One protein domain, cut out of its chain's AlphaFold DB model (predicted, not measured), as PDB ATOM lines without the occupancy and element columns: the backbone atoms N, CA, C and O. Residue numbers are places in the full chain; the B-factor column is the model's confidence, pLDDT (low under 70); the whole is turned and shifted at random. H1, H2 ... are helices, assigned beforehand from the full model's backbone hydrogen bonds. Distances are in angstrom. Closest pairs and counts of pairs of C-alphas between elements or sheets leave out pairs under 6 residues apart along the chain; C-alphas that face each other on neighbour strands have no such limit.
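Overview. This is residues 2 to 129 of the 440 residues of the protein "Nickel-dependent hydrogenase large subunit" of Thermodesulfobacterium geofontis (UniProt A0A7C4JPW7). The longest helix, H5, folds back beside H4 in a helical hairpin, and H3 and H4 follow one another end to end to form the long axis of an elongated model. At the end of that axis away from the hairpin, H1 and H2 cross the first part of H3 in a cluster of three helices; at the other end lies the long loop from H4 to H5, while residues 43 to 52 stick out near the cluster. The printed part has 128 residues with five named helices, in the order H1 H2 H3 H4 H5, and no named strand; the class is all helix. It is only just loose, close to extended, with a radius of gyration of the C-alphas of 20.4 A, and spans 57 by 32 by 27 A.

Along the chain. H5, residues 111 to 129, is 26.4 A from first to last C-alpha and ends with C-alpha 129 at (-11.239, 35.497, 50.273). H4 is residues 73 to 83, 14.5 A. H3 is residues 55 to 71, 24.2 A, beginning with C-alpha 55 at (-33.021, 37.963, 41.328). H2 is residues 19 to 34, 22.3 A. H1 is residues 2 to 11, 14.5 A, with C-alpha 2 at (-32.807, 43.504, 51.877).

Arrangement. H5 and H4 touch and form a helical hairpin, running opposite ways at a tilt of 37 degrees, only just steep; their closest C-alphas are those of Ala 117 and Ala 78, 5.1 A apart. H5 is close to H3 but not clearly touching, the closest C-alphas being those of Val 124 and Tyr 71, 6.7 A apart; they run opposite ways at a shallow tilt of 13 degrees. H3 and H4 meet only through their link. H3 touches H2 with residues 59 to 63 alone, about perpendicular at 86 degrees; the closest C-alphas are those of Ala 63 and Val 25, 6.1 A apart. H3 touches H1 with residues 56 to 60 alone, the same way at a steep tilt of 66 degrees; the closest C-alphas are those of Glu 56 and Thr 4, 4.6 A apart. H2 touches H1 with residues 19 to 22 alone, opposite ways at a steep tilt of 59 degrees; the closest C-alphas are those of Val 19 and Lys 2, 5.2 A apart. H1 and H2 are each apart from H4 and H5. Every O i to N i+4 pair is within hydrogen-bond range in H1, H2, H4 and H5; in H3 12 of 13 are.

Size, cuts and confidence. The two C-alphas farthest apart are those of Pro 49 and Asn 104, 61.9 A. The printed part has no cut. The links from H2 to H3, 20 residues, and from H4 to H5, 27 residues, are long; in the latter, residues 92 to 93 pair antiparallel with residues 96 to 97. The mean pLDDT of the printed part is 94.9, and no printed residue is under 70.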
ATOM      1  N   LYS A   2     -32.904  44.128  50.538       97.88
ATOM      2  CA  LYS A   2     -32.807  43.504  51.877       97.88
ATOM      3  C   LYS A   2     -32.491  42.002  51.818       97.88
ATOM      4  O   LYS A   2     -31.484  41.587  52.368       97.88
ATOM      5  N   LYS A   3     -33.272  41.231  51.054       97.94
ATOM      6  CA  LYS A   3     -33.029  39.791  50.839       97.94
ATOM      7  C   LYS A   3     -31.665  39.493  50.203       97.94
ATOM      8  O   LYS A   3     -31.031  38.504  50.536       97.94
ATOM      9  N   THR A   4     -31.199  40.364  49.303       97.81
ATOM     10  CA  THR A   4     -29.847  40.277  48.725       97.81
ATOM     11  C   THR A   4     -28.773  40.454  49.794       97.81
ATOM     12  O   THR A   4     -27.809  39.701  49.799       97.81
ATOM     13  N   ALA A   5     -28.953  41.406  50.716       97.69
ATOM     14  CA  ALA A   5     -28.033  41.593  51.832       97.69
ATOM     15  C   ALA A   5     -28.030  40.388  52.772       97.69
ATOM     16  O   ALA A   5     -26.961  39.902  53.101       97.69
ATOM     17  N   GLU A   6     -29.204  39.865  53.131       97.62
ATOM     18  CA  GLU A   6     -29.328  38.656  53.954       97.62
ATOM     19  C   GLU A   6     -28.617  37.457  53.299       97.62
ATOM     20  O   GLU A   6     -27.851  36.754  53.960       97.62
ATOM     21  N   LEU A   7     -28.797  37.269  51.984       96.06
ATOM     22  CA  LEU A   7     -28.073  36.258  51.211       96.06
ATOM     23  C   LEU A   7     -26.557  36.484  51.278       96.06
ATOM     24  O   LEU A   7     -25.836  35.573  51.672       96.06
ATOM     25  N   ALA A   8     -26.071  37.677  50.934       96.94
ATOM     26  CA  ALA A   8     -24.641  37.973  50.890       96.94
ATOM     27  C   ALA A   8     -23.976  37.844  52.276       96.94
ATOM     28  O   ALA A   8     -22.912  37.242  52.399       96.94
ATOM     29  N   GLN A   9     -24.648  38.299  53.336       97.12
ATOM     30  CA  GLN A   9     -24.195  38.181  54.728       97.12
ATOM     31  C   GLN A   9     -24.137  36.724  55.211       97.12
ATOM     32  O   GLN A   9     -23.286  36.380  56.028       97.12
ATOM     33  N   SER A  10     -24.995  35.841  54.688       95.94
ATOM     34  CA  SER A  10     -24.883  34.396  54.947       95.94
ATOM     35  C   SER A  10     -23.649  33.761  54.282       95.94
ATOM     36  O   SER A  10     -23.146  32.719  54.724       95.94
ATOM     37  N   LEU A  11     -23.129  34.387  53.220       95.94
ATOM     38  CA  LEU A  11     -21.962  33.914  52.482       95.94
ATOM     39  C   LEU A  11     -20.658  34.440  53.085       95.94
ATOM     40  O   LEU A  11     -19.723  33.655  53.235       95.94
ATOM     41  N   SER A  12     -20.586  35.708  53.482       96.88
ATOM     42  CA  SER A  12     -19.398  36.265  54.134       96.88
ATOM     43  C   SER A  12     -19.688  37.532  54.931       96.88
ATOM     44  O   SER A  12     -20.694  38.217  54.742       96.88
ATOM     45  N   ASP A  13     -18.745  37.871  55.803       96.62
ATOM     46  CA  ASP A  13     -18.712  39.079  56.625       96.62
ATOM     47  C   ASP A  13     -18.100  40.290  55.891       96.62
ATOM     48  O   ASP A  13     -17.632  41.228  56.533       96.62
ATOM     49  N   TRP A  14     -18.061  40.288  54.552       97.12
ATOM     50  CA  TRP A  14     -17.552  41.435  53.799       97.12
ATOM     51  C   TRP A  14     -18.415  42.674  54.062       97.12
ATOM     52  O   TRP A  14     -19.637  42.634  53.916       97.12
ATOM     53  N   GLU A  15     -17.784  43.792  54.424       93.75
ATOM     54  CA  GLU A  15     -18.475  45.019  54.854       93.75
ATOM     55  C   GLU A  15     -19.425  45.594  53.791       93.75
ATOM     56  O   GLU A  15     -20.441  46.213  54.113       93.75
ATOM     57  N   GLY A  16     -19.132  45.338  52.512       93.88
ATOM     58  CA  GLY A  16     -19.968  45.762  51.396       93.88
ATOM     59  C   GLY A  16     -21.301  45.011  51.291       93.88
ATOM     60  O   GLY A  16     -22.194  45.487  50.589       93.88
ATOM     61  N   ASN A  17     -21.502  43.910  52.029       96.62
ATOM     62  CA  ASN A  17     -22.754  43.145  52.075       96.62
ATOM     63  C   ASN A  17     -23.862  43.901  52.837       96.62
ATOM     64  O   ASN A  17     -24.357  43.456  53.874       96.62
ATOM     65  N   SER A  18     -24.274  45.066  52.331       97.12
ATOM     66  CA  SER A  18     -25.207  45.983  52.991       97.12
ATOM     67  C   SER A  18     -26.439  46.282  52.140       97.12
ATOM     68  O   SER A  18     -26.390  46.379  50.911       97.12
ATOM     69  N   VAL A  19     -27.577  46.499  52.808       97.94
ATOM     70  CA  VAL A  19     -28.831  46.902  52.143       97.94
ATOM     71  C   VAL A  19     -28.639  48.196  51.349       97.94
ATOM     72  O   VAL A  19     -29.186  48.327  50.253       97.94
ATOM     73  N   THR A  20     -27.844  49.124  51.888       97.50
ATOM     74  CA  THR A  20     -27.520  50.413  51.273       97.50
ATOM     75  C   THR A  20     -26.807  50.232  49.936       97.50
ATOM     76  O   THR A  20     -27.278  50.772  48.936       97.50
ATOM     77  N   LEU A  21     -25.738  49.424  49.886       96.25
ATOM     78  CA  LEU A  21     -25.004  49.174  48.642       96.25
ATOM     79  C   LEU A  21     -25.908  48.530  47.587       96.25
ATOM     80  O   LEU A  21     -26.008  49.029  46.467       96.25
ATOM     81  N   PHE A  22     -26.618  47.453  47.938       98.19
ATOM     82  CA  PHE A  22     -27.462  46.751  46.968       98.19
ATOM     83  C   PHE A  22     -28.630  47.608  46.468       98.19
ATOM     84  O   PHE A  22     -29.045  47.457  45.319       98.19
ATOM     85  N   LYS A  23     -29.162  48.516  47.297       98.12
ATOM     86  CA  LYS A  23     -30.172  49.489  46.860       98.12
ATOM     87  C   LYS A  23     -29.580  50.470  45.842       98.12
ATOM     88  O   LYS A  23     -30.152  50.613  44.766       98.12
ATOM     89  N   ALA A  24     -28.417  51.053  46.134       97.75
ATOM     90  CA  ALA A  24     -27.743  51.982  45.227       97.75
ATOM     91  C   ALA A  24     -27.383  51.326  43.879       97.75
ATOM     92  O   ALA A  24     -27.599  51.912  42.818       97.75
ATOM     93  N   VAL A  25     -26.892  50.080  43.897       97.50
ATOM     94  CA  VAL A  25     -26.602  49.318  42.671       97.50
ATOM     95  C   VAL A  25     -27.880  49.036  41.880       97.50
ATOM     96  O   VAL A  25     -27.891  49.222  40.666       97.50
ATOM     97  N   GLN A  26     -28.970  48.635  42.542       97.56
ATOM     98  CA  GLN A  26     -30.250  48.396  41.869       97.56
ATOM     99  C   GLN A  26     -30.789  49.668  41.197       97.56
ATOM    100  O   GLN A  26     -31.233  49.607  40.053       97.56
ATOM    101  N   GLU A  27     -30.735  50.810  41.883       97.75
ATOM    102  CA  GLU A  27     -31.156  52.108  41.342       97.75
ATOM    103  C   GLU A  27     -30.291  52.519  40.143       97.75
ATOM    104  O   GLU A  27     -30.826  52.905  39.103       97.75
ATOM    105  N   LYS A  28     -28.967  52.340  40.237       95.62
ATOM    106  CA  LYS A  28     -28.034  52.595  39.131       95.62
ATOM    107  C   LYS A  28     -28.324  51.711  37.917       95.62
ATOM    108  O   LYS A  28     -28.328  52.209  36.796       95.62
ATOM    109  N   LEU A  29     -28.585  50.419  38.125       94.19
ATOM    110  CA  LEU A  29     -28.942  49.491  37.046       94.19
ATOM    111  C   LEU A  29     -30.273  49.861  36.398       94.19
ATOM    112  O   LEU A  29     -30.376  49.840  35.176       94.19
ATOM    113  N   LYS A  30     -31.272  50.228  37.205       95.44
ATOM    114  CA  LYS A  30     -32.574  50.669  36.707       95.44
ATOM    115  C   LYS A  30     -32.421  51.897  35.806       95.44
ATOM    116  O   LYS A  30     -32.842  51.839  34.658       95.44
ATOM    117  N   ALA A  31     -31.732  52.935  36.280       95.25
ATOM    118  CA  ALA A  31     -31.476  54.140  35.492       95.25
ATOM    119  C   ALA A  31     -30.671  53.841  34.212       95.25
ATOM    120  O   ALA A  31     -30.963  54.376  33.145       95.25
ATOM    121  N   PHE A  32     -29.677  52.951  34.299       93.69
ATOM    122  CA  PHE A  32     -28.881  52.529  33.148       93.69
ATOM    123  C   PHE A  32     -29.732  51.827  32.080       93.69
ATOM    124  O   PHE A  32     -29.595  52.141  30.899       93.69
ATOM    125  N   VAL A  33     -30.649  50.937  32.471       92.06
ATOM    126  CA  VAL A  33     -31.576  50.271  31.538       92.06
ATOM    127  C   VAL A  33     -32.611  51.247  30.976       92.06
ATOM    128  O   VAL A  33     -32.850  51.248  29.772       92.06
ATOM    129  N   GLU A  34     -33.181  52.114  31.816       94.62
ATOM    130  CA  GLU A  34     -34.167  53.130  31.413       94.62
ATOM    131  C   GLU A  34     -33.596  54.162  30.430       94.62
ATOM    132  O   GLU A  34     -34.346  54.727  29.639       94.62
ATOM    133  N   SER A  35     -32.273  54.363  30.411       94.25
ATOM    134  CA  SER A  35     -31.610  55.219  29.418       94.25
ATOM    135  C   SER A  35     -31.721  54.701  27.976       94.25
ATOM    136  O   SER A  35     -31.466  55.447  27.031       94.25
ATOM    137  N   GLY A  36     -32.036  53.413  27.788       88.50
ATOM    138  CA  GLY A  36     -32.046  52.745  26.484       88.50
ATOM    139  C   GLY A  36     -30.656  52.490  25.883       88.50
ATOM    140  O   GLY A  36     -30.554  51.823  24.855       88.50
ATOM    141  N   GLN A  37     -29.575  52.963  26.514       89.19
ATOM    142  CA  GLN A  37     -28.194  52.825  26.039       89.19
ATOM    143  C   GLN A  37     -27.394  51.861  26.920       89.19
ATOM    144  O   GLN A  37     -26.466  52.246  27.630       89.19
ATOM    145  N   ILE A  38     -27.721  50.569  26.845       86.38
ATOM    146  CA  ILE A  38     -27.091  49.548  27.701       86.38
ATOM    147  C   ILE A  38     -25.759  48.994  27.163       86.38
ATOM    148  O   ILE A  38     -25.201  48.054  27.728       86.38
ATOM    149  N   GLY A  39     -25.214  49.578  26.090       89.94
ATOM    150  CA  GLY A  39     -23.858  49.330  25.588       89.94
ATOM    151  C   GLY A  39     -23.503  47.837  25.464       89.94
ATOM    152  O   GLY A  39     -24.174  47.124  24.710       89.94
ATOM    153  N   PRO A  40     -22.489  47.333  26.201       84.62
ATOM    154  CA  PRO A  40     -22.040  45.938  26.106       84.62
ATOM    155  C   PRO A  40     -23.107  44.907  26.519       84.62
ATOM    156  O   PRO A  40     -22.946  43.722  26.248       84.62
ATOM    157  N   PHE A  41     -24.205  45.337  27.145       89.06
ATOM    158  CA  PHE A  41     -25.282  44.466  27.613       89.06
ATOM    159  C   PHE A  41     -26.443  44.313  26.612       89.06
ATOM    160  O   PHE A  41     -27.362  43.537  26.876       89.06
ATOM    161  N   THR A  42     -26.405  45.014  25.468       83.62
ATOM    162  CA  THR A  42     -27.516  45.110  24.491       83.62
ATOM    163  C   THR A  42     -27.949  43.759  23.915       83.62
ATOM    164  O   THR A  42     -29.140  43.502  23.793       83.62
ATOM    165  N   ASN A  43     -26.996  42.860  23.648       80.44
ATOM    166  CA  ASN A  43     -27.253  41.519  23.105       80.44
ATOM    167  C   ASN A  43     -26.932  40.420  24.129       80.44
ATOM    168  O   ASN A  43     -26.430  39.352  23.783       80.44
ATOM    169  N   GLY A  44     -27.160  40.708  25.413       87.44
ATOM    170  CA  GLY A  44     -26.963  39.729  26.475       87.44
ATOM    171  C   GLY A  44     -27.941  38.554  26.376       87.44
ATOM    172  O   GLY A  44     -29.033  38.660  25.821       87.44
ATOM    173  N   TYR A  45     -27.572  37.433  26.993       93.62
ATOM    174  CA  TYR A  45     -28.394  36.219  27.088       93.62
ATOM    175  C   TYR A  45     -29.507  36.350  28.153       93.62
ATOM    176  O   TYR A  45     -29.773  35.421  28.920       93.62
ATOM    177  N   TRP A  46     -30.126  37.527  28.254       93.31
ATOM    178  CA  TRP A  46     -31.170  37.826  29.232       93.31
ATOM    179  C   TRP A  46     -32.403  36.955  28.974       93.31
ATOM    180  O   TRP A  46     -32.861  36.839  27.840       93.31
ATOM    181  N   GLY A  47     -32.925  36.311  30.021       94.00
ATOM    182  CA  GLY A  47     -34.061  35.387  29.911       94.00
ATOM    183  C   GLY A  47     -33.730  34.014  29.310       94.00
ATOM    184  O   GLY A  47     -34.632  33.196  29.159       94.00
ATOM    185  N   HIS A  48     -32.462  33.728  28.988       95.81
ATOM    186  CA  HIS A  48     -32.067  32.410  28.493       95.81
ATOM    187  C   HIS A  48     -32.385  31.312  29.537       95.81
ATOM    188  O   HIS A  48     -32.054  31.510  30.709       95.81
ATOM    189  N   PRO A  49     -32.936  30.134  29.163       94.25
ATOM    190  CA  PRO A  49     -33.371  29.103  30.123       94.25
ATOM    191  C   PRO A  49     -32.268  28.570  31.051       94.25
ATOM    192  O   PRO A  49     -32.532  28.074  32.143       94.25
ATOM    193  N   GLN A  50     -31.007  28.683  30.628       93.94
ATOM    194  CA  GLN A  50     -29.850  28.328  31.454       93.94
ATOM    195  C   GLN A  50     -29.448  29.407  32.476       93.94
ATOM    196  O   GLN A  50     -28.523  29.161  33.249       93.94
ATOM    197  N   MET A  51     -30.080  30.584  32.516       95.56
ATOM    198  CA  MET A  51     -29.866  31.592  33.566       95.56
ATOM    199  C   MET A  51     -30.748  31.271  34.779       95.56
ATOM    200  O   MET A  51     -31.905  31.668  34.842       95.56
ATOM    201  N   LYS A  52     -30.194  30.529  35.742       93.50
ATOM    202  CA  LYS A  52     -30.938  29.931  36.868       93.50
ATOM    203  C   LYS A  52     -30.833  30.698  38.188       93.50
ATOM    204  O   LYS A  52     -31.439  30.296  39.178       93.50
ATOM    205  N   LEU A  53     -30.037  31.766  38.236       95.25
ATOM    206  CA  LEU A  53     -29.842  32.528  39.471       95.25
ATOM    207  C   LEU A  53     -31.130  33.278  39.855       95.25
ATOM    208  O   LEU A  53     -31.727  33.917  38.984       95.25
ATOM    209  N   PRO A  54     -31.534  33.276  41.140       95.81
ATOM    210  CA  PRO A  54     -32.633  34.115  41.600       95.81
ATOM    211  C   PRO A  54     -32.272  35.610  41.489       95.81
ATOM    212  O   PRO A  54     -31.084  35.961  41.490       95.81
ATOM    213  N   PRO A  55     -33.262  36.521  41.423       96.94
ATOM    214  CA  PRO A  55     -33.021  37.963  41.328       96.94
ATOM    215  C   PRO A  55     -32.083  38.504  42.414       96.94
ATOM    216  O   PRO A  55     -31.237  39.351  42.134       96.94
ATOM    217  N   GLU A  56     -32.187  37.986  43.640       97.12
ATOM    218  CA  GLU A  56     -31.328  38.371  44.757       97.12
ATOM    219  C   GLU A  56     -29.854  38.048  44.490       97.12
ATOM    220  O   GLU A  56     -29.005  38.909  44.717       97.12
ATOM    221  N   ALA A  57     -29.555  36.856  43.963       96.81
ATOM    222  CA  ALA A  57     -28.195  36.439  43.625       96.81
ATOM    223  C   ALA A  57     -27.645  37.202  42.411       96.81
ATOM    224  O   ALA A  57     -26.467  37.548  42.393       96.81
ATOM    225  N   ASN A  58     -28.492  37.526  41.426       97.56
ATOM    226  CA  ASN A  58     -28.088  38.376  40.303       97.56
ATOM    227  C   ASN A  58     -27.693  39.783  40.777       97.56
ATOM    228  O   ASN A  58     -26.648  40.291  40.376       97.56
ATOM    229  N   LEU A  59     -28.486  40.406  41.660       97.88
ATOM    230  CA  LEU A  59     -28.155  41.728  42.200       97.88
ATOM    231  C   LEU A  59     -26.860  41.701  43.026       97.88
ATOM    232  O   LEU A  59     -26.052  42.621  42.905       97.88
ATOM    233  N   MET A  60     -26.650  40.647  43.822       98.00
ATOM    234  CA  MET A  60     -25.399  40.426  44.554       98.00
ATOM    235  C   MET A  60     -24.206  40.351  43.596       98.00
ATOM    236  O   MET A  60     -23.269  41.134  43.721       98.00
ATOM    237  N   ALA A  61     -24.279  39.478  42.586       97.00
ATOM    238  CA  ALA A  61     -23.206  39.276  41.617       97.00
ATOM    239  C   ALA A  61     -22.866  40.560  40.844       97.00
ATOM    240  O   ALA A  61     -21.695  40.844  40.611       97.00
ATOM    241  N   VAL A  62     -23.863  41.374  40.479       96.19
ATOM    242  CA  VAL A  62     -23.609  42.657  39.805       96.19
ATOM    243  C   VAL A  62     -22.975  43.682  40.750       96.19
ATOM    244  O   VAL A  62     -22.068  44.406  40.342       96.19
ATOM    245  N   ALA A  63     -23.397  43.745  42.013       97.38
ATOM    246  CA  ALA A  63     -22.763  44.625  42.993       97.38
ATOM    247  C   ALA A  63     -21.296  44.233  43.241       97.38
ATOM    248  O   ALA A  63     -20.419  45.096  43.220       97.38
ATOM    249  N   HIS A  64     -21.012  42.937  43.386       98.00
ATOM    250  CA  HIS A  64     -19.650  42.424  43.544       98.00
ATOM    251  C   HIS A  64     -18.812  42.597  42.271       98.00
ATOM    252  O   HIS A  64     -17.631  42.919  42.363       98.00
ATOM    253  N   TYR A  65     -19.413  42.483  41.081       96.38
ATOM    254  CA  TYR A  65     -18.765  42.818  39.809       96.38
ATOM    255  C   TYR A  65     -18.314  44.284  39.770       96.38
ATOM    256  O   TYR A  65     -17.175  44.569  39.404       96.38
ATOM    257  N   LEU A  66     -19.183  45.219  40.172       94.75
ATOM    258  CA  LEU A  66     -18.835  46.642  40.212       94.75
ATOM    259  C   LEU A  66     -17.732  46.919  41.239       94.75
ATOM    260  O   LEU A  66     -16.794  47.644  40.921       94.75
ATOM    261  N   ALA A  67     -17.792  46.292  42.418       94.50
ATOM    262  CA  ALA A  67     -16.715  46.377  43.401       94.50
ATOM    263  C   ALA A  67     -15.395  45.809  42.844       94.50
ATOM    264  O   ALA A  67     -14.344  46.434  42.973       94.50
ATOM    265  N   ALA A  68     -15.427  44.675  42.139       95.56
ATOM    266  CA  ALA A  68     -14.234  44.062  41.557       95.56
ATOM    267  C   ALA A  68     -13.507  44.984  40.558       95.56
ATOM    268  O   ALA A  68     -12.278  44.935  40.472       95.56
ATOM    269  N   LEU A  69     -14.232  45.854  39.840       91.50
ATOM    270  CA  LEU A  69     -13.630  46.861  38.955       91.50
ATOM    271  C   LEU A  69     -12.794  47.896  39.717       91.50
ATOM    272  O   LEU A  69     -11.803  48.386  39.176       91.50
ATOM    273  N   GLU A  70     -13.148  48.205  40.962       86.31
ATOM    274  CA  GLU A  70     -12.364  49.081  41.835       86.31
ATOM    275  C   GLU A  70     -11.186  48.317  42.453       86.31
ATOM    276  O   GLU A  70     -10.040  48.776  42.413       86.31
ATOM    277  N   TYR A  71     -11.440  47.102  42.948       88.94
ATOM    278  CA  TYR A  71     -10.418  46.282  43.595       88.94
ATOM    279  C   TYR A  71      -9.312  45.833  42.640       88.94
ATOM    280  O   TYR A  71      -8.176  45.725  43.085       88.94
ATOM    281  N   GLN A  72      -9.568  45.629  41.342       86.88
ATOM    282  CA  GLN A  72      -8.512  45.223  40.398       86.88
ATOM    283  C   GLN A  72      -7.415  46.286  40.195       86.88
ATOM    284  O   GLN A  72      -6.293  45.950  39.808       86.88
ATOM    285  N   PHE A  73      -7.674  47.558  40.526       90.81
ATOM    286  CA  PHE A  73      -6.625  48.581  40.512       90.81
ATOM    287  C   PHE A  73      -5.622  48.394  41.656       90.81
ATOM    288  O   PHE A  73      -4.462  48.776  41.519       90.81
ATOM    289  N   LEU A  74      -6.037  47.794  42.775       92.69
ATOM    290  CA  LEU A  74      -5.187  47.567  43.940       92.69
ATOM    291  C   LEU A  74      -4.018  46.608  43.656       92.69
ATOM    292  O   LEU A  74      -2.883  47.055  43.791       92.69
ATOM    293  N   PRO A  75      -4.198  45.358  43.183       92.38
ATOM    294  CA  PRO A  75      -3.057  44.491  42.894       92.38
ATOM    295  C   PRO A  75      -2.139  45.107  41.828       92.38
ATOM    296  O   PRO A  75      -0.926  44.952  41.910       92.38
ATOM    297  N   ASN A  76      -2.680  45.893  40.890       94.44
ATOM    298  CA  ASN A  76      -1.878  46.645  39.925       94.44
ATOM    299  C   ASN A  76      -0.992  47.722  40.577       94.44
ATOM    300  O   ASN A  76       0.126  47.938  40.115       94.44
ATOM    301  N   LYS A  77      -1.424  48.355  41.676       95.00
ATOM    302  CA  LYS A  77      -0.551  49.234  42.474       95.00
ATOM    303  C   LYS A  77       0.606  48.452  43.093       95.00
ATOM    304  O   LYS A  77       1.739  48.909  42.998       95.00
ATOM    305  N   ALA A  78       0.350  47.266  43.651       94.94
ATOM    306  CA  ALA A  78       1.415  46.406  44.177       94.94
ATOM    307  C   ALA A  78       2.403  45.997  43.070       94.94
ATOM    308  O   ALA A  78       3.612  46.124  43.244       94.94
ATOM    309  N   VAL A  79       1.904  45.611  41.890       96.69
ATOM    310  CA  VAL A  79       2.753  45.331  40.719       96.69
ATOM    311  C   VAL A  79       3.563  46.562  40.310       96.69
ATOM    312  O   VAL A  79       4.736  46.420  39.994       96.69
ATOM    313  N   ALA A  80       2.989  47.767  40.324       96.00
ATOM    314  CA  ALA A  80       3.707  48.988  39.962       96.00
ATOM    315  C   ALA A  80       4.829  49.342  40.954       96.00
ATOM    316  O   ALA A  80       5.870  49.824  40.516       96.00
ATOM    317  N   ILE A  81       4.659  49.054  42.252       95.94
ATOM    318  CA  ILE A  81       5.704  49.263  43.270       95.94
ATOM    319  C   ILE A  81       6.961  48.450  42.935       95.94
ATOM    320  O   ILE A  81       8.060  48.995  42.947       95.94
ATOM    321  N   PHE A  82       6.809  47.172  42.572       96.56
ATOM    322  CA  PHE A  82       7.948  46.297  42.246       96.56
ATOM    323  C   PHE A  82       8.360  46.332  40.765       96.56
ATOM    324  O   PHE A  82       9.481  45.979  40.398       96.56
ATOM    325  N   GLY A  83       7.437  46.717  39.891       96.44
ATOM    326  CA  GLY A  83       7.542  46.619  38.435       96.44
ATOM    327  C   GLY A  83       7.769  47.946  37.718       96.44
ATOM    328  O   GLY A  83       7.862  47.951  36.488       96.44
ATOM    329  N   ALA A  84       7.814  49.058  38.458       94.62
ATOM    330  CA  ALA A  84       7.783  50.454  38.001       94.62
ATOM    331  C   ALA A  84       6.485  50.886  37.285       94.62
ATOM    332  O   ALA A  84       6.043  52.022  37.435       94.62
ATOM    333  N   LYS A  85       5.850  50.000  36.508       95.69
ATOM    334  CA  LYS A  85       4.562  50.238  35.840       95.69
ATOM    335  C   LYS A  85       3.811  48.939  35.568       95.69
ATOM    336  O   LYS A  85       4.398  47.862  35.516       95.69
ATOM    337  N   THR A  86       2.512  49.060  35.326       95.31
ATOM    338  CA  THR A  86       1.665  47.999  34.771       95.31
ATOM    339  C   THR A  86       0.588  48.636  33.881       95.31
ATOM    340  O   THR A  86       0.052  49.676  34.274       95.31
ATOM    341  N   PRO A  87       0.271  48.084  32.688       94.94
ATOM    342  CA  PRO A  87       0.819  46.865  32.076       94.94
ATOM    343  C   PRO A  87       2.301  46.955  31.662       94.94
ATOM    344  O   PRO A  87       2.832  48.041  31.438       94.94
ATOM    345  N   ASN A  88       2.943  45.789  31.506       94.81
ATOM    346  CA  ASN A  88       4.349  45.595  31.113       94.81
ATOM    347  C   ASN A  88       5.365  46.175  32.111       94.81
ATOM    348  O   ASN A  88       5.861  47.282  31.915       94.81
ATOM    349  N   ILE A  89       5.721  45.415  33.144       97.50
ATOM    350  CA  ILE A  89       6.779  45.789  34.100       97.50
ATOM    351  C   ILE A  89       8.123  46.060  33.402       97.50
ATOM    352  O   ILE A  89       8.362  45.581  32.292       97.50
ATOM    353  N   GLN A  90       9.004  46.830  34.042       97.00
ATOM    354  CA  GLN A  90      10.293  47.230  33.458       97.00
ATOM    355  C   GLN A  90      11.479  47.076  34.420       97.00
ATOM    356  O   GLN A  90      12.485  47.764  34.286       97.00
ATOM    357  N   THR A  91      11.360  46.176  35.394       96.75
ATOM    358  CA  THR A  91      12.383  45.960  36.427       96.75
ATOM    359  C   THR A  91      13.119  44.630  36.293       96.75
ATOM    360  O   THR A  91      13.994  44.358  37.100       96.75
ATOM    361  N   LEU A  92      12.817  43.799  35.291       96.94
ATOM    362  CA  LEU A  92      13.512  42.523  35.087       96.94
ATOM    363  C   LEU A  92      14.823  42.707  34.313       96.94
ATOM    364  O   LEU A  92      14.873  43.465  33.344       96.94
ATOM    365  N   ALA A  93      15.847  41.939  34.684       95.12
ATOM    366  CA  ALA A  93      17.093  41.800  33.938       95.12
ATOM    367  C   ALA A  93      17.562  40.336  33.960       95.12
ATOM    368  O   ALA A  93      17.301  39.602  34.913       95.12
ATOM    369  N   VAL A  94      18.291  39.882  32.935       94.00
ATOM    370  CA  VAL A  94      18.967  38.576  33.030       94.00
ATOM    371  C   VAL A  94      19.970  38.663  34.183       94.00
ATOM    372  O   VAL A  94      20.841  39.529  34.161       94.00
ATOM    373  N   GLY A  95      19.811  37.799  35.188       93.62
ATOM    374  CA  GLY A  95      20.615  37.808  36.414       93.62
ATOM    375  C   GLY A  95      19.913  38.358  37.661       93.62
ATOM    376  O   GLY A  95      20.462  38.204  38.750       93.62
ATOM    377  N   GLY A  96      18.716  38.952  37.539       95.56
ATOM    378  CA  GLY A  96      17.947  39.448  38.686       95.56
ATOM    379  C   GLY A  96      16.965  40.571  38.335       95.56
ATOM    380  O   GLY A  96      16.192  40.459  37.382       95.56
ATOM    381  N   ILE A  97      16.989  41.658  39.106       96.56
ATOM    382  CA  ILE A  97      16.122  42.829  38.922       96.56
ATOM    383  C   ILE A  97      16.927  44.135  38.893       96.56
ATOM    384  O   ILE A  97      18.036  44.212  39.407       96.56
ATOM    385  N   ALA A  98      16.342  45.172  38.297       95.94
ATOM    386  CA  ALA A  98      16.878  46.531  38.225       95.94
ATOM    387  C   ALA A  98      16.303  47.468  39.306       95.94
ATOM    388  O   ALA A  98      16.697  48.629  39.389       95.94
ATOM    389  N   LEU A  99      15.346  46.993  40.112       95.88
ATOM    390  CA  LEU A  99      14.797  47.759  41.230       95.88
ATOM    391  C   LEU A  99      15.805  47.758  42.385       95.88
ATOM    392  O   LEU A  99      16.007  46.728  43.022       95.88
ATOM    393  N   ALA A 100      16.418  48.912  42.645       95.38
ATOM    394  CA  ALA A 100      17.325  49.088  43.772       95.38
ATOM    395  C   ALA A 100      16.592  48.900  45.108       95.38
ATOM    396  O   ALA A 100      15.479  49.403  45.286       95.38
ATOM    397  N   ILE A 101      17.236  48.204  46.046       96.69
ATOM    398  CA  ILE A 101      16.770  48.048  47.426       96.69
ATOM    399  C   ILE A 101      17.733  48.817  48.324       96.69
ATOM    400  O   ILE A 101      18.902  48.451  48.430       96.69
ATOM    401  N   ASP A 102      17.238  49.872  48.961       95.00
ATOM    402  CA  ASP A 102      18.002  50.670  49.917       95.00
ATOM    403  C   ASP A 102      17.043  51.231  50.982       95.00
ATOM    404  O   ASP A 102      16.214  52.092  50.675       95.00
ATOM    405  N   PRO A 103      17.124  50.750  52.238       91.56
ATOM    406  CA  PRO A 103      16.272  51.221  53.326       91.56
ATOM    407  C   PRO A 103      16.409  52.714  53.654       91.56
ATOM    408  O   PRO A 103      15.512  53.258  54.299       91.56
ATOM    409  N   ASN A 104      17.504  53.363  53.246       91.88
ATOM    410  CA  ASN A 104      17.831  54.743  53.603       91.88
ATOM    411  C   ASN A 104      17.574  55.749  52.467       91.88
ATOM    412  O   ASN A 104      17.708  56.950  52.689       91.88
ATOM    413  N   GLU A 105      17.198  55.283  51.273       92.06
ATOM    414  CA  GLU A 105      17.009  56.122  50.087       92.06
ATOM    415  C   GLU A 105      15.521  56.239  49.720       92.06
ATOM    416  O   GLU A 105      14.787  55.252  49.617       92.06
ATOM    417  N   GLY A 106      15.047  57.470  49.502       87.50
ATOM    418  CA  GLY A 106      13.633  57.750  49.217       87.50
ATOM    419  C   GLY A 106      13.176  57.268  47.835       87.50
ATOM    420  O   GLY A 106      11.987  57.019  47.616       87.50
ATOM    421  N   THR A 107      14.115  57.134  46.897       87.81
ATOM    422  CA  THR A 107      13.847  56.720  45.511       87.81
ATOM    423  C   THR A 107      13.976  55.211  45.266       87.81
ATOM    424  O   THR A 107      13.539  54.732  44.217       87.81
ATOM    425  N   ALA A 108      14.514  54.455  46.226       94.25
ATOM    426  CA  ALA A 108      14.671  53.003  46.161       94.25
ATOM    427  C   ALA A 108      13.466  52.254  46.767       94.25
ATOM    428  O   ALA A 108      12.530  52.848  47.315       94.25
ATOM    429  N   LEU A 109      13.478  50.920  46.685       96.62
ATOM    430  CA  LEU A 109      12.569  50.091  47.470       96.62
ATOM    431  C   LEU A 109      12.980  50.160  48.949       96.62
ATOM    432  O   LEU A 109      13.995  49.591  49.347       96.62
ATOM    433  N   ASN A 110      12.167  50.848  49.745       95.38
ATOM    434  CA  ASN A 110      12.374  51.080  51.173       95.38
ATOM    435  C   ASN A 110      11.135  50.663  51.990       95.38
ATOM    436  O   ASN A 110      10.149  50.153  51.448       95.38
ATOM    437  N   LYS A 111      11.167  50.889  53.311       95.50
ATOM    438  CA  LYS A 111      10.092  50.472  54.225       95.50
ATOM    439  C   LYS A 111       8.725  51.068  53.874       95.50
ATOM    440  O   LYS A 111       7.736  50.346  53.922       95.50
ATOM    441  N   GLU A 112       8.669  52.335  53.466       95.75
ATOM    442  CA  GLU A 112       7.417  52.999  53.074       95.75
ATOM    443  C   GLU A 112       6.763  52.293  51.874       95.75
ATOM    444  O   GLU A 112       5.560  52.028  51.866       95.75
ATOM    445  N   ARG A 113       7.565  51.924  50.866       96.31
ATOM    446  CA  ARG A 113       7.081  51.199  49.678       96.31
ATOM    447  C   ARG A 113       6.600  49.789  50.014       96.31
ATOM    448  O   ARG A 113       5.590  49.353  49.461       96.31
ATOM    449  N   LEU A 114       7.301  49.098  50.912       97.50
ATOM    450  CA  LEU A 114       6.919  47.766  51.391       97.50
ATOM    451  C   LEU A 114       5.611  47.817  52.198       97.50
ATOM    452  O   LEU A 114       4.720  47.001  51.961       97.50
ATOM    453  N   ASP A 115       5.437  48.827  53.053       97.38
ATOM    454  CA  ASP A 115       4.198  49.038  53.811       97.38
ATOM    455  C   ASP A 115       3.009  49.347  52.905       97.38
ATOM    456  O   ASP A 115       1.934  48.766  53.070       97.38
ATOM    457  N   LEU A 116       3.208  50.189  51.887       96.44
ATOM    458  CA  LEU A 116       2.177  50.456  50.888       96.44
ATOM    459  C   LEU A 116       1.792  49.180  50.122       96.44
ATOM    460  O   LEU A 116       0.606  48.926  49.891       96.44
ATOM    461  N   ALA A 117       2.772  48.354  49.740       97.25
ATOM    462  CA  ALA A 117       2.502  47.068  49.101       97.25
ATOM    463  C   ALA A 117       1.692  46.152  50.032       97.25
ATOM    464  O   ALA A 117       0.697  45.568  49.597       97.25
ATOM    465  N   ARG A 118       2.056  46.074  51.317       98.19
ATOM    466  CA  ARG A 118       1.348  45.283  52.332       98.19
ATOM    467  C   ARG A 118      -0.100  45.729  52.511       98.19
ATOM    468  O   ARG A 118      -0.995  44.886  52.481       98.19
ATOM    469  N   GLU A 119      -0.343  47.031  52.660       97.56
ATOM    470  CA  GLU A 119      -1.689  47.599  52.818       97.56
ATOM    471  C   GLU A 119      -2.594  47.200  51.644       97.56
ATOM    472  O   GLU A 119      -3.721  46.730  51.819       97.56
ATOM    473  N   VAL A 120      -2.075  47.352  50.427       96.69
ATOM    474  CA  VAL A 120      -2.783  47.013  49.196       96.69
ATOM    475  C   VAL A 120      -3.046  45.507  49.106       96.69
ATOM    476  O   VAL A 120      -4.170  45.104  48.806       96.69
ATOM    477  N   LEU A 121      -2.049  44.666  49.401       97.25
ATOM    478  CA  LEU A 121      -2.188  43.207  49.370       97.25
ATOM    479  C   LEU A 121      -3.210  42.695  50.394       97.25
ATOM    480  O   LEU A 121      -3.972  41.786  50.070       97.25
ATOM    481  N   LEU A 122      -3.286  43.296  51.585       97.69
ATOM    482  CA  LEU A 122      -4.296  42.955  52.594       97.69
ATOM    483  C   LEU A 122      -5.720  43.247  52.102       97.69
ATOM    484  O   LEU A 122      -6.596  42.397  52.248       97.69
ATOM    485  N   LYS A 123      -5.946  44.395  51.446       96.44
ATOM    486  CA  LYS A 123      -7.253  44.731  50.847       96.44
ATOM    487  C   LYS A 123      -7.640  43.760  49.731       96.44
ATOM    488  O   LYS A 123      -8.792  43.341  49.648       96.44
ATOM    489  N   VAL A 124      -6.681  43.381  48.881       96.62
ATOM    490  CA  VAL A 124      -6.903  42.385  47.817       96.62
ATOM    491  C   VAL A 124      -7.236  41.023  48.412       96.62
ATOM    492  O   VAL A 124      -8.187  40.381  47.970       96.62
ATOM    493  N   LYS A 125      -6.481  40.596  49.426       97.50
ATOM    494  CA  LYS A 125      -6.708  39.339  50.135       97.50
ATOM    495  C   LYS A 125      -8.113  39.276  50.729       97.50
ATOM    496  O   LYS A 125      -8.801  38.283  50.504       97.50
ATOM    497  N   ASP A 126      -8.544  40.328  51.424       96.69
ATOM    498  CA  ASP A 126      -9.877  40.402  52.030       96.69
ATOM    499  C   ASP A 126     -10.981  40.238  50.973       96.69
ATOM    500  O   ASP A 126     -11.828  39.355  51.095       96.69
ATOM    501  N   PHE A 127     -10.904  40.983  49.865       97.81
ATOM    502  CA  PHE A 127     -11.886  40.882  48.782       97.81
ATOM    503  C   PHE A 127     -11.880  39.512  48.090       97.81
ATOM    504  O   PHE A 127     -12.934  38.929  47.842       97.81
ATOM    505  N   VAL A 128     -10.704  38.952  47.791       98.19
ATOM    506  CA  VAL A 128     -10.604  37.632  47.150       98.19
ATOM    507  C   VAL A 128     -11.195  36.539  48.043       98.19
ATOM    508  O   VAL A 128     -11.956  35.698  47.562       98.19
ATOM    509  N   GLN A 129     -10.863  36.554  49.335       98.00
ATOM    510  CA  GLN A 129     -11.239  35.497  50.273       98.00
ATOM    511  C   GLN A 129     -12.685  35.637  50.765       98.00
ATOM    512  O   GLN A 129     -13.351  34.622  50.965       98.00
TER     513      GLN A 129